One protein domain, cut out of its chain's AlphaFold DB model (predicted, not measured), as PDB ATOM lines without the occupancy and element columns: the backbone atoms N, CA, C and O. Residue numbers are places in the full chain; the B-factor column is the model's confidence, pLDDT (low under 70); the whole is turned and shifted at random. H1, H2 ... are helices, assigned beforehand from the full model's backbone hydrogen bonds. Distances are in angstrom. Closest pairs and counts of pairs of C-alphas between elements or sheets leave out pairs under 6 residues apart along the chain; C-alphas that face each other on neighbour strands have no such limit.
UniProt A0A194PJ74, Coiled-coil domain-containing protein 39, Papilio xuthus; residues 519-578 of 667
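Overview. This is residues 519 to 578 of the 667 residues of the protein "Coiled-coil domain-containing protein 39" of Papilio xuthus (UniProt A0A194PJ74). What shape does the backbone make? Three passes of chain make a small helical body: H1 runs out, H2 and the short H3 lead back, and H4 runs out again, with H1 and H4 side by side and H2 slanting against H4. How large and of what class is it? The 60 printed residues hold four named helices, in the order H1, H2, H3, H4, and no named strand: all helix. It is compact, with a radius of gyration of the C-alphas of 11.3 A and spans of 31 by 21 by 16 A.

Along the chain. Where is the longest helix? H1, residues 519 to 532, begins at C-alpha 519 (222.432, 169.519, 96.938) and is 19.7 A long. Where are the others? H4 is residues 560 to 572, 17.8 A, ending at C-alpha 572 (209.484, 186.434, 99.249). H2 is residues 536 to 546, 15.5 A, and H3 is residues 549 to 554, 8.7 A.

Arrangement. What does H1 touch? H1, H2 and H4 form an up and down bundle, each running against the one before it. With residues 521 to 522 alone H1 only just touches H4, with 3 pairs of C-alphas within 8 A, the closest those of His 522 and Leu 562 at 6.1 A; the tilt is a shallow 13 degrees, the same way. With residues 529 to 532 alone it only just touches H2, only at the corner, with 3 such pairs, the closest C-alphas being those of Cys 532 and Arg 539, 5.3 A apart. How do H2 and H3 stand? H2 touches H4 at a steep tilt of 43 degrees, opposite ways, the closest C-alphas being those of Ala 543 and Ile 570, 5.1 A apart. H3 is close to H2 but not clearly touching, with the C-alphas of Leu 546 and Arg 552 8.0 A apart; it is apart from H1 and only just apart from H4, at 8.4 A. Are the helix backbones whole? In H1, H2, H3 and H4 every O i to N i+4 pair is within hydrogen-bond range.

Size, cuts and confidence. How far does it reach? The two C-alphas farthest apart are those of Val 535 and His 558, 31.9 A. Is it continuous and sure? The printed part has no cut, and its three links between helices are tight. Mean pLDDT of the printed part is 75.9, with residues 549 to 550, 552 and 572 to 578 under 70.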
ATOM      1  N   GLU A 519     221.967 168.967  95.663       83.06
ATOM      2  CA  GLU A 519     222.432 169.519  96.938       83.06
ATOM      3  C   GLU A 519     223.392 170.694  96.704       83.06
ATOM      4  O   GLU A 519     223.271 171.732  97.357       83.06
ATOM      5  N   ALA A 520     224.288 170.580  95.720       84.69
ATOM      6  CA  ALA A 520     225.188 171.653  95.315       84.69
ATOM      7  C   ALA A 520     224.423 172.850  94.735       84.69
ATOM      8  O   ALA A 520     224.684 173.981  95.132       84.69
ATOM      9  N   ALA A 521     223.441 172.616  93.859       83.94
ATOM     10  CA  ALA A 521     222.580 173.670  93.328       83.94
ATOM     11  C   ALA A 521     221.793 174.373  94.446       83.94
ATOM     12  O   ALA A 521     221.682 175.596  94.446       83.94
ATOM     13  N   HIS A 522     221.301 173.621  95.434       85.62
ATOM     14  CA  HIS A 522     220.594 174.186  96.582       85.62
ATOM     15  C   HIS A 522     221.518 175.043  97.449       85.62
ATOM     16  O   HIS A 522     221.153 176.158  97.809       85.62
ATOM     17  N   THR A 523     222.729 174.555  97.725       87.19
ATOM     18  CA  THR A 523     223.741 175.271  98.517       87.19
ATOM     19  C   THR A 523     224.236 176.522  97.792       87.19
ATOM     20  O   THR A 523     224.404 177.569  98.408       87.19
ATOM     21  N   ALA A 524     224.424 176.447  96.471       85.75
ATOM     22  CA  ALA A 524     224.800 177.591  95.650       85.75
ATOM     23  C   ALA A 524     223.697 178.658  95.645       85.75
ATOM     24  O   ALA A 524     223.986 179.828  95.879       85.75
ATOM     25  N   LEU A 525     222.433 178.263  95.452       85.00
ATOM     26  CA  LEU A 525     221.294 179.182  95.540       85.00
ATOM     27  C   LEU A 525     221.171 179.808  96.932       85.00
ATOM     28  O   LEU A 525     220.914 181.004  97.037       85.00
ATOM     29  N   GLN A 526     221.392 179.027  97.992       86.62
ATOM     30  CA  GLN A 526     221.420 179.534  99.360       86.62
ATOM     31  C   GLN A 526     222.546 180.563  99.554       86.62
ATOM     32  O   GLN A 526     222.283 181.656 100.045       86.62
ATOM     33  N   GLY A 527     223.769 180.274  99.103       85.19
ATOM     34  CA  GLY A 527     224.897 181.207  99.201       85.19
ATOM     35  C   GLY A 527     224.697 182.490  98.385       85.19
ATOM     36  O   GLY A 527     225.031 183.587  98.836       85.19
ATOM     37  N   VAL A 528     224.089 182.390  97.200       83.81
ATOM     38  CA  VAL A 528     223.718 183.568  96.398       83.81
ATOM     39  C   VAL A 528     222.638 184.383  97.115       83.81
ATOM     40  O   VAL A 528     222.739 185.601  97.199       83.81
ATOM     41  N   GLN A 529     221.647 183.737  97.728       83.12
ATOM     42  CA  GLN A 529     220.636 184.437  98.520       83.12
ATOM     43  C   GLN A 529     221.228 185.120  99.764       83.12
ATOM     44  O   GLN A 529     220.846 186.247 100.071       83.12
ATOM     45  N   GLU A 530     222.161 184.475 100.466       85.06
ATOM     46  CA  GLU A 530     222.844 185.029 101.643       85.06
ATOM     47  C   GLU A 530     223.732 186.227 101.281       85.06
ATOM     48  O   GLU A 530     223.728 187.233 101.988       85.06
ATOM     49  N   THR A 531     224.428 186.187 100.143       82.25
ATOM     50  CA  THR A 531     225.208 187.345  99.664       82.25
ATOM     51  C   THR A 531     224.301 188.490  99.207       82.25
ATOM     52  O   THR A 531     224.567 189.653  99.516       82.25
ATOM     53  N   CYS A 532     223.168 188.184  98.569       78.25
ATOM     54  CA  CYS A 532     222.133 189.171  98.267       78.25
ATOM     55  C   CYS A 532     221.374 189.646  99.525       78.25
ATOM     56  O   CYS A 532     220.698 190.675  99.484       78.25
ATOM     57  N   ALA A 533     221.507 188.986 100.683       76.06
ATOM     58  CA  ALA A 533     220.827 189.382 101.916       76.06
ATOM     59  C   ALA A 533     221.252 190.777 102.427       76.06
ATOM     60  O   ALA A 533     220.545 191.368 103.233       76.06
ATOM     61  N   GLY A 534     222.344 191.368 101.945       73.75
ATOM     62  CA  GLY A 534     222.700 192.750 102.290       73.75
ATOM     63  C   GLY A 534     221.989 193.833 101.462       73.75
ATOM     64  O   GLY A 534     221.857 194.961 101.929       73.75
ATOM     65  N   VAL A 535     221.531 193.518 100.240       81.12
ATOM     66  CA  VAL A 535     221.187 194.522  99.214       81.12
ATOM     67  C   VAL A 535     219.842 194.199  98.559       81.12
ATOM     68  O   VAL A 535     219.727 193.245  97.794       81.12
ATOM     69  N   ARG A 536     218.820 195.025  98.822       75.75
ATOM     70  CA  ARG A 536     217.440 194.823  98.333       75.75
ATOM     71  C   ARG A 536     217.338 194.744  96.802       75.75
ATOM     72  O   ARG A 536     216.608 193.906  96.291       75.75
ATOM     73  N   GLU A 537     218.080 195.576  96.076       74.69
ATOM     74  CA  GLU A 537     218.092 195.572  94.601       74.69
ATOM     75  C   GLU A 537     218.672 194.271  94.026       74.69
ATOM     76  O   GLU A 537     218.143 193.720  93.064       74.69
ATOM     77  N   ALA A 538     219.727 193.739  94.652       75.50
ATOM     78  CA  ALA A 538     220.371 192.502  94.220       75.50
ATOM     79  C   ALA A 538     219.453 191.286  94.405       75.50
ATOM     80  O   ALA A 538     219.447 190.391  93.563       75.50
ATOM     81  N   ARG A 539     218.647 191.270  95.474       75.62
ATOM     82  CA  ARG A 539     217.634 190.228  95.672       75.62
ATOM     83  C   ARG A 539     216.524 190.307  94.622       75.62
ATOM     84  O   ARG A 539     216.219 189.285  94.017       75.62
ATOM     85  N   ALA A 540     216.033 191.514  94.319       74.44
ATOM     86  CA  ALA A 540     214.977 191.704  93.322       74.44
ATOM     87  C   ALA A 540     215.435 191.260  91.926       74.44
ATOM     88  O   ALA A 540     214.697 190.586  91.206       74.44
ATOM     89  N   HIS A 541     216.684 191.562  91.560       76.25
ATOM     90  CA  HIS A 541     217.289 191.058  90.327       76.25
ATOM     91  C   HIS A 541     217.445 189.534  90.326       76.25
ATOM     92  O   HIS A 541     217.156 188.897  89.313       76.25
ATOM     93  N   LEU A 542     217.851 188.932  91.449       79.81
ATOM     94  CA  LEU A 542     217.929 187.478  91.587       79.81
ATOM     95  C   LEU A 542     216.549 186.824  91.406       79.81
ATOM     96  O   LEU A 542     216.436 185.856  90.660       79.81
ATOM     97  N   ALA A 543     215.497 187.367  92.021       76.88
ATOM     98  CA  ALA A 543     214.133 186.859  91.877       76.88
ATOM     99  C   ALA A 543     213.640 186.929  90.419       76.88
ATOM    100  O   ALA A 543     213.079 185.954  89.918       76.88
ATOM    101  N   VAL A 544     213.912 188.032  89.708       77.12
ATOM    102  CA  VAL A 544     213.573 188.188  88.279       77.12
ATOM    103  C   VAL A 544     214.339 187.192  87.401       77.12
ATOM    104  O   VAL A 544     213.736 186.561  86.535       77.12
ATOM    105  N   LEU A 545     215.638 186.985  87.643       75.75
ATOM    106  CA  LEU A 545     216.445 186.003  86.906       75.75
ATOM    107  C   LEU A 545     215.949 184.567  87.121       75.75
ATOM    108  O   LEU A 545     215.882 183.783  86.175       75.75
ATOM    109  N   LEU A 546     215.551 184.224  88.350       78.12
ATOM    110  CA  LEU A 546     215.008 182.904  88.686       78.12
ATOM    111  C   LEU A 546     213.587 182.673  88.137       78.12
ATOM    112  O   LEU A 546     213.164 181.521  88.028       78.12
ATOM    113  N   CYS A 547     212.865 183.735  87.753       75.06
ATOM    114  CA  CYS A 547     211.586 183.641  87.041       75.06
ATOM    115  C   CYS A 547     211.738 183.305  85.546       75.06
ATOM    116  O   CYS A 547     210.742 182.968  84.905       75.06
ATOM    117  N   GLY A 548     212.949 183.384  84.980       71.44
ATOM    118  CA  GLY A 548     213.203 183.041  83.581       71.44
ATOM    119  C   GLY A 548     212.854 181.581  83.261       71.44
ATOM    120  O   GLY A 548     213.162 180.669  84.036       71.44
ATOM    121  N   GLU A 549     212.237 181.333  82.098       62.22
ATOM    122  CA  GLU A 549     211.818 179.979  81.694       62.22
ATOM    123  C   GLU A 549     212.987 178.985  81.617       62.22
ATOM    124  O   GLU A 549     212.803 177.790  81.845       62.22
ATOM    125  N   GLU A 550     214.199 179.463  81.337       63.72
ATOM    126  CA  GLU A 550     215.397 178.632  81.208       63.72
ATOM    127  C   GLU A 550     215.764 177.907  82.505       63.72
ATOM    128  O   GLU A 550     216.114 176.728  82.475       63.72
ATOM    129  N   VAL A 551     215.646 178.567  83.660       70.12
ATOM    130  CA  VAL A 551     215.990 177.952  84.951       70.12
ATOM    131  C   VAL A 551     214.989 176.845  85.278       70.12
ATOM    132  O   VAL A 551     215.380 175.739  85.648       70.12
ATOM    133  N   ARG A 552     213.693 177.094  85.054       69.94
ATOM    134  CA  ARG A 552     212.627 176.109  85.297       69.94
ATOM    135  C   ARG A 552     212.674 174.925  84.328       69.94
ATOM    136  O   ARG A 552     212.419 173.804  84.753       69.94
ATOM    137  N   ARG A 553     213.044 175.145  83.060       71.06
ATOM    138  CA  ARG A 553     213.219 174.074  82.057       71.06
ATOM    139  C   ARG A 553     214.409 173.165  82.360       71.06
ATOM    140  O   ARG A 553     214.347 171.973  82.077       71.06
ATOM    141  N   ASN A 554     215.481 173.718  82.929       71.31
ATOM    142  CA  ASN A 554     216.705 172.974  83.227       71.31
ATOM    143  C   ASN A 554     216.681 172.263  84.593       71.31
ATOM    144  O   ASN A 554     217.557 171.439  84.862       71.31
ATOM    145  N   LEU A 555     215.692 172.539  85.452       71.69
ATOM    146  CA  LEU A 555     215.513 171.804  86.702       71.69
ATOM    147  C   LEU A 555     214.663 170.540  86.497       71.69
ATOM    148  O   LEU A 555     213.533 170.623  86.013       71.69
ATOM    149  N   PRO A 556     215.131 169.363  86.951       74.69
ATOM    150  CA  PRO A 556     214.332 168.151  86.884       74.69
ATOM    151  C   PRO A 556     213.034 168.269  87.708       74.69
ATOM    152  O   PRO A 556     213.068 168.762  88.842       74.69
ATOM    153  N   PRO A 557     211.889 167.766  87.207       75.88
ATOM    154  CA  PRO A 557     210.585 167.938  87.859       75.88
ATOM    155  C   PRO A 557     210.481 167.223  89.215       75.88
ATOM    156  O   PRO A 557     209.715 167.626  90.082       75.88
ATOM    157  N   HIS A 558     211.288 166.185  89.437       77.06
ATOM    158  CA  HIS A 558     211.303 165.409  90.678       77.06
ATOM    159  C   HIS A 558     212.012 166.118  91.847       77.06
ATOM    160  O   HIS A 558     211.984 165.621  92.970       77.06
ATOM    161  N   ASN A 559     212.650 167.274  91.621       78.19
ATOM    162  CA  ASN A 559     213.426 167.966  92.649       78.19
ATOM    163  C   ASN A 559     212.601 168.965  93.475       78.19
ATOM    164  O   ASN A 559     212.834 170.175  93.460       78.19
ATOM    165  N   THR A 560     211.610 168.449  94.197       81.94
ATOM    166  CA  THR A 560     210.609 169.247  94.927       81.94
ATOM    167  C   THR A 560     211.222 170.225  95.930       81.94
ATOM    168  O   THR A 560     210.726 171.340  96.084       81.94
ATOM    169  N   ARG A 561     212.337 169.861  96.576       84.25
ATOM    170  CA  ARG A 561     213.046 170.734  97.523       84.25
ATOM    171  C   ARG A 561     213.605 171.983  96.840       84.25
ATOM    172  O   ARG A 561     213.412 173.076  97.365       84.25
ATOM    173  N   LEU A 562     214.271 171.829  95.696       82.44
ATOM    174  CA  LEU A 562     214.814 172.957  94.937       82.44
ATOM    175  C   LEU A 562     213.704 173.847  94.382       82.44
ATOM    176  O   LEU A 562     213.768 175.058  94.577       82.44
ATOM    177  N   HIS A 563     212.664 173.249  93.796       84.12
ATOM    178  CA  HIS A 563     211.483 173.983  93.328       84.12
ATOM    179  C   HIS A 563     210.845 174.789  94.466       84.12
ATOM    180  O   HIS A 563     210.707 175.999  94.349       84.12
ATOM    181  N   SER A 564     210.622 174.178  95.637       84.44
ATOM    182  CA  SER A 564     210.077 174.880  96.813       84.44
ATOM    183  C   SER A 564     210.977 176.001  97.352       84.44
ATOM    184  O   SER A 564     210.508 176.897  98.052       84.44
ATOM    185  N   TYR A 565     212.289 175.930  97.118       85.00
ATOM    186  CA  TYR A 565     213.234 176.956  97.558       85.00
ATOM    187  C   TYR A 565     213.255 178.129  96.581       85.00
ATOM    188  O   TYR A 565     213.172 179.276  97.009       85.00
ATOM    189  N   LEU A 566     213.264 177.835  95.278       83.38
ATOM    190  CA  LEU A 566     213.103 178.826  94.217       83.38
ATOM    191  C   LEU A 566     211.774 179.566  94.355       83.38
ATOM    192  O   LEU A 566     211.763 180.791  94.383       83.38
ATOM    193  N   ASP A 567     210.675 178.836  94.542       83.69
ATOM    194  CA  ASP A 567     209.351 179.428  94.721       83.69
ATOM    195  C   ASP A 567     209.275 180.277  95.994       83.69
ATOM    196  O   ASP A 567     208.604 181.301  95.997       83.69
ATOM    197  N   ARG A 568     210.009 179.926  97.060       83.06
ATOM    198  CA  ARG A 568     210.131 180.778  98.256       83.06
ATOM    199  C   ARG A 568     210.912 182.059  97.991       83.06
ATOM    200  O   ARG A 568     210.491 183.102  98.476       83.06
ATOM    201  N   ILE A 569     212.014 182.001  97.243       77.75
ATOM    202  CA  ILE A 569     212.784 183.196  96.867       77.75
ATOM    203  C   ILE A 569     211.912 184.115  96.003       77.75
ATOM    204  O   ILE A 569     211.780 185.297  96.310       77.75
ATOM    205  N   ILE A 570     211.236 183.548  95.003       78.00
ATOM    206  CA  ILE A 570     210.329 184.261  94.095       78.00
ATOM    207  C   ILE A 570     209.109 184.823  94.845       78.00
ATOM    208  O   ILE A 570     208.688 185.939  94.573       78.00
ATOM    209  N   ALA A 571     208.541 184.095  95.809       74.75
ATOM    210  CA  ALA A 571     207.392 184.560  96.590       74.75
ATOM    211  C   ALA A 571     207.769 185.570  97.686       74.75
ATOM    212  O   ALA A 571     206.948 186.414  98.041       74.75
ATOM    213  N   SER A 572     208.992 185.494  98.230       69.25
ATOM    214  CA  SER A 572     209.484 186.434  99.249       69.25
ATOM    215  C   SER A 572     209.639 187.856  98.718       69.25
ATOM    216  O   SER A 572     209.585 188.814  99.489       69.25
ATOM    217  N   GLU A 573     209.766 187.998  97.400       61.84
ATOM    218  CA  GLU A 573     209.825 189.275  96.713       61.84
ATOM    219  C   GLU A 573     208.747 189.306  95.640       61.84
ATOM    220  O   GLU A 573     208.939 188.855  94.516       61.84
ATOM    221  N   SER A 574     207.579 189.843  95.998       52.72
ATOM    222  CA  SER A 574     206.510 190.121  95.042       52.72
ATOM    223  C   SER A 574     207.089 190.818  93.808       52.72
ATOM    224  O   SER A 574     207.638 191.916  93.924       52.72
ATOM    225  N   ALA A 575     206.951 190.165  92.656       50.00
ATOM    226  CA  ALA A 575     207.429 190.527  91.324       50.00
ATOM    227  C   ALA A 575     206.861 191.858  90.765       50.00
ATOM    228  O   ALA A 575     206.393 191.910  89.632       50.00
ATOM    229  N   ALA A 576     206.859 192.941  91.547       50.75
ATOM    230  CA  ALA A 576     206.037 194.121  91.283       50.75
ATOM    231  C   ALA A 576     206.756 195.483  91.349       50.75
ATOM    232  O   ALA A 576     206.073 196.498  91.255       50.75
ATOM    233  N   THR A 577     208.090 195.574  91.472       51.22
ATOM    234  CA  THR A 577     208.749 196.908  91.534       51.22
ATOM    235  C   THR A 577     209.947 197.155  90.619       51.22
ATOM    236  O   THR A 577     210.526 198.232  90.692       51.22
ATOM    237  N   LEU A 578     210.282 196.256  89.694       50.91
ATOM    238  CA  LEU A 578     211.188 196.566  88.577       50.91
ATOM    239  C   LEU A 578     210.523 196.085  87.283       50.91
ATOM    240  O   LEU A 578     210.701 194.952  86.852       50.91
TER     241      LEU A 578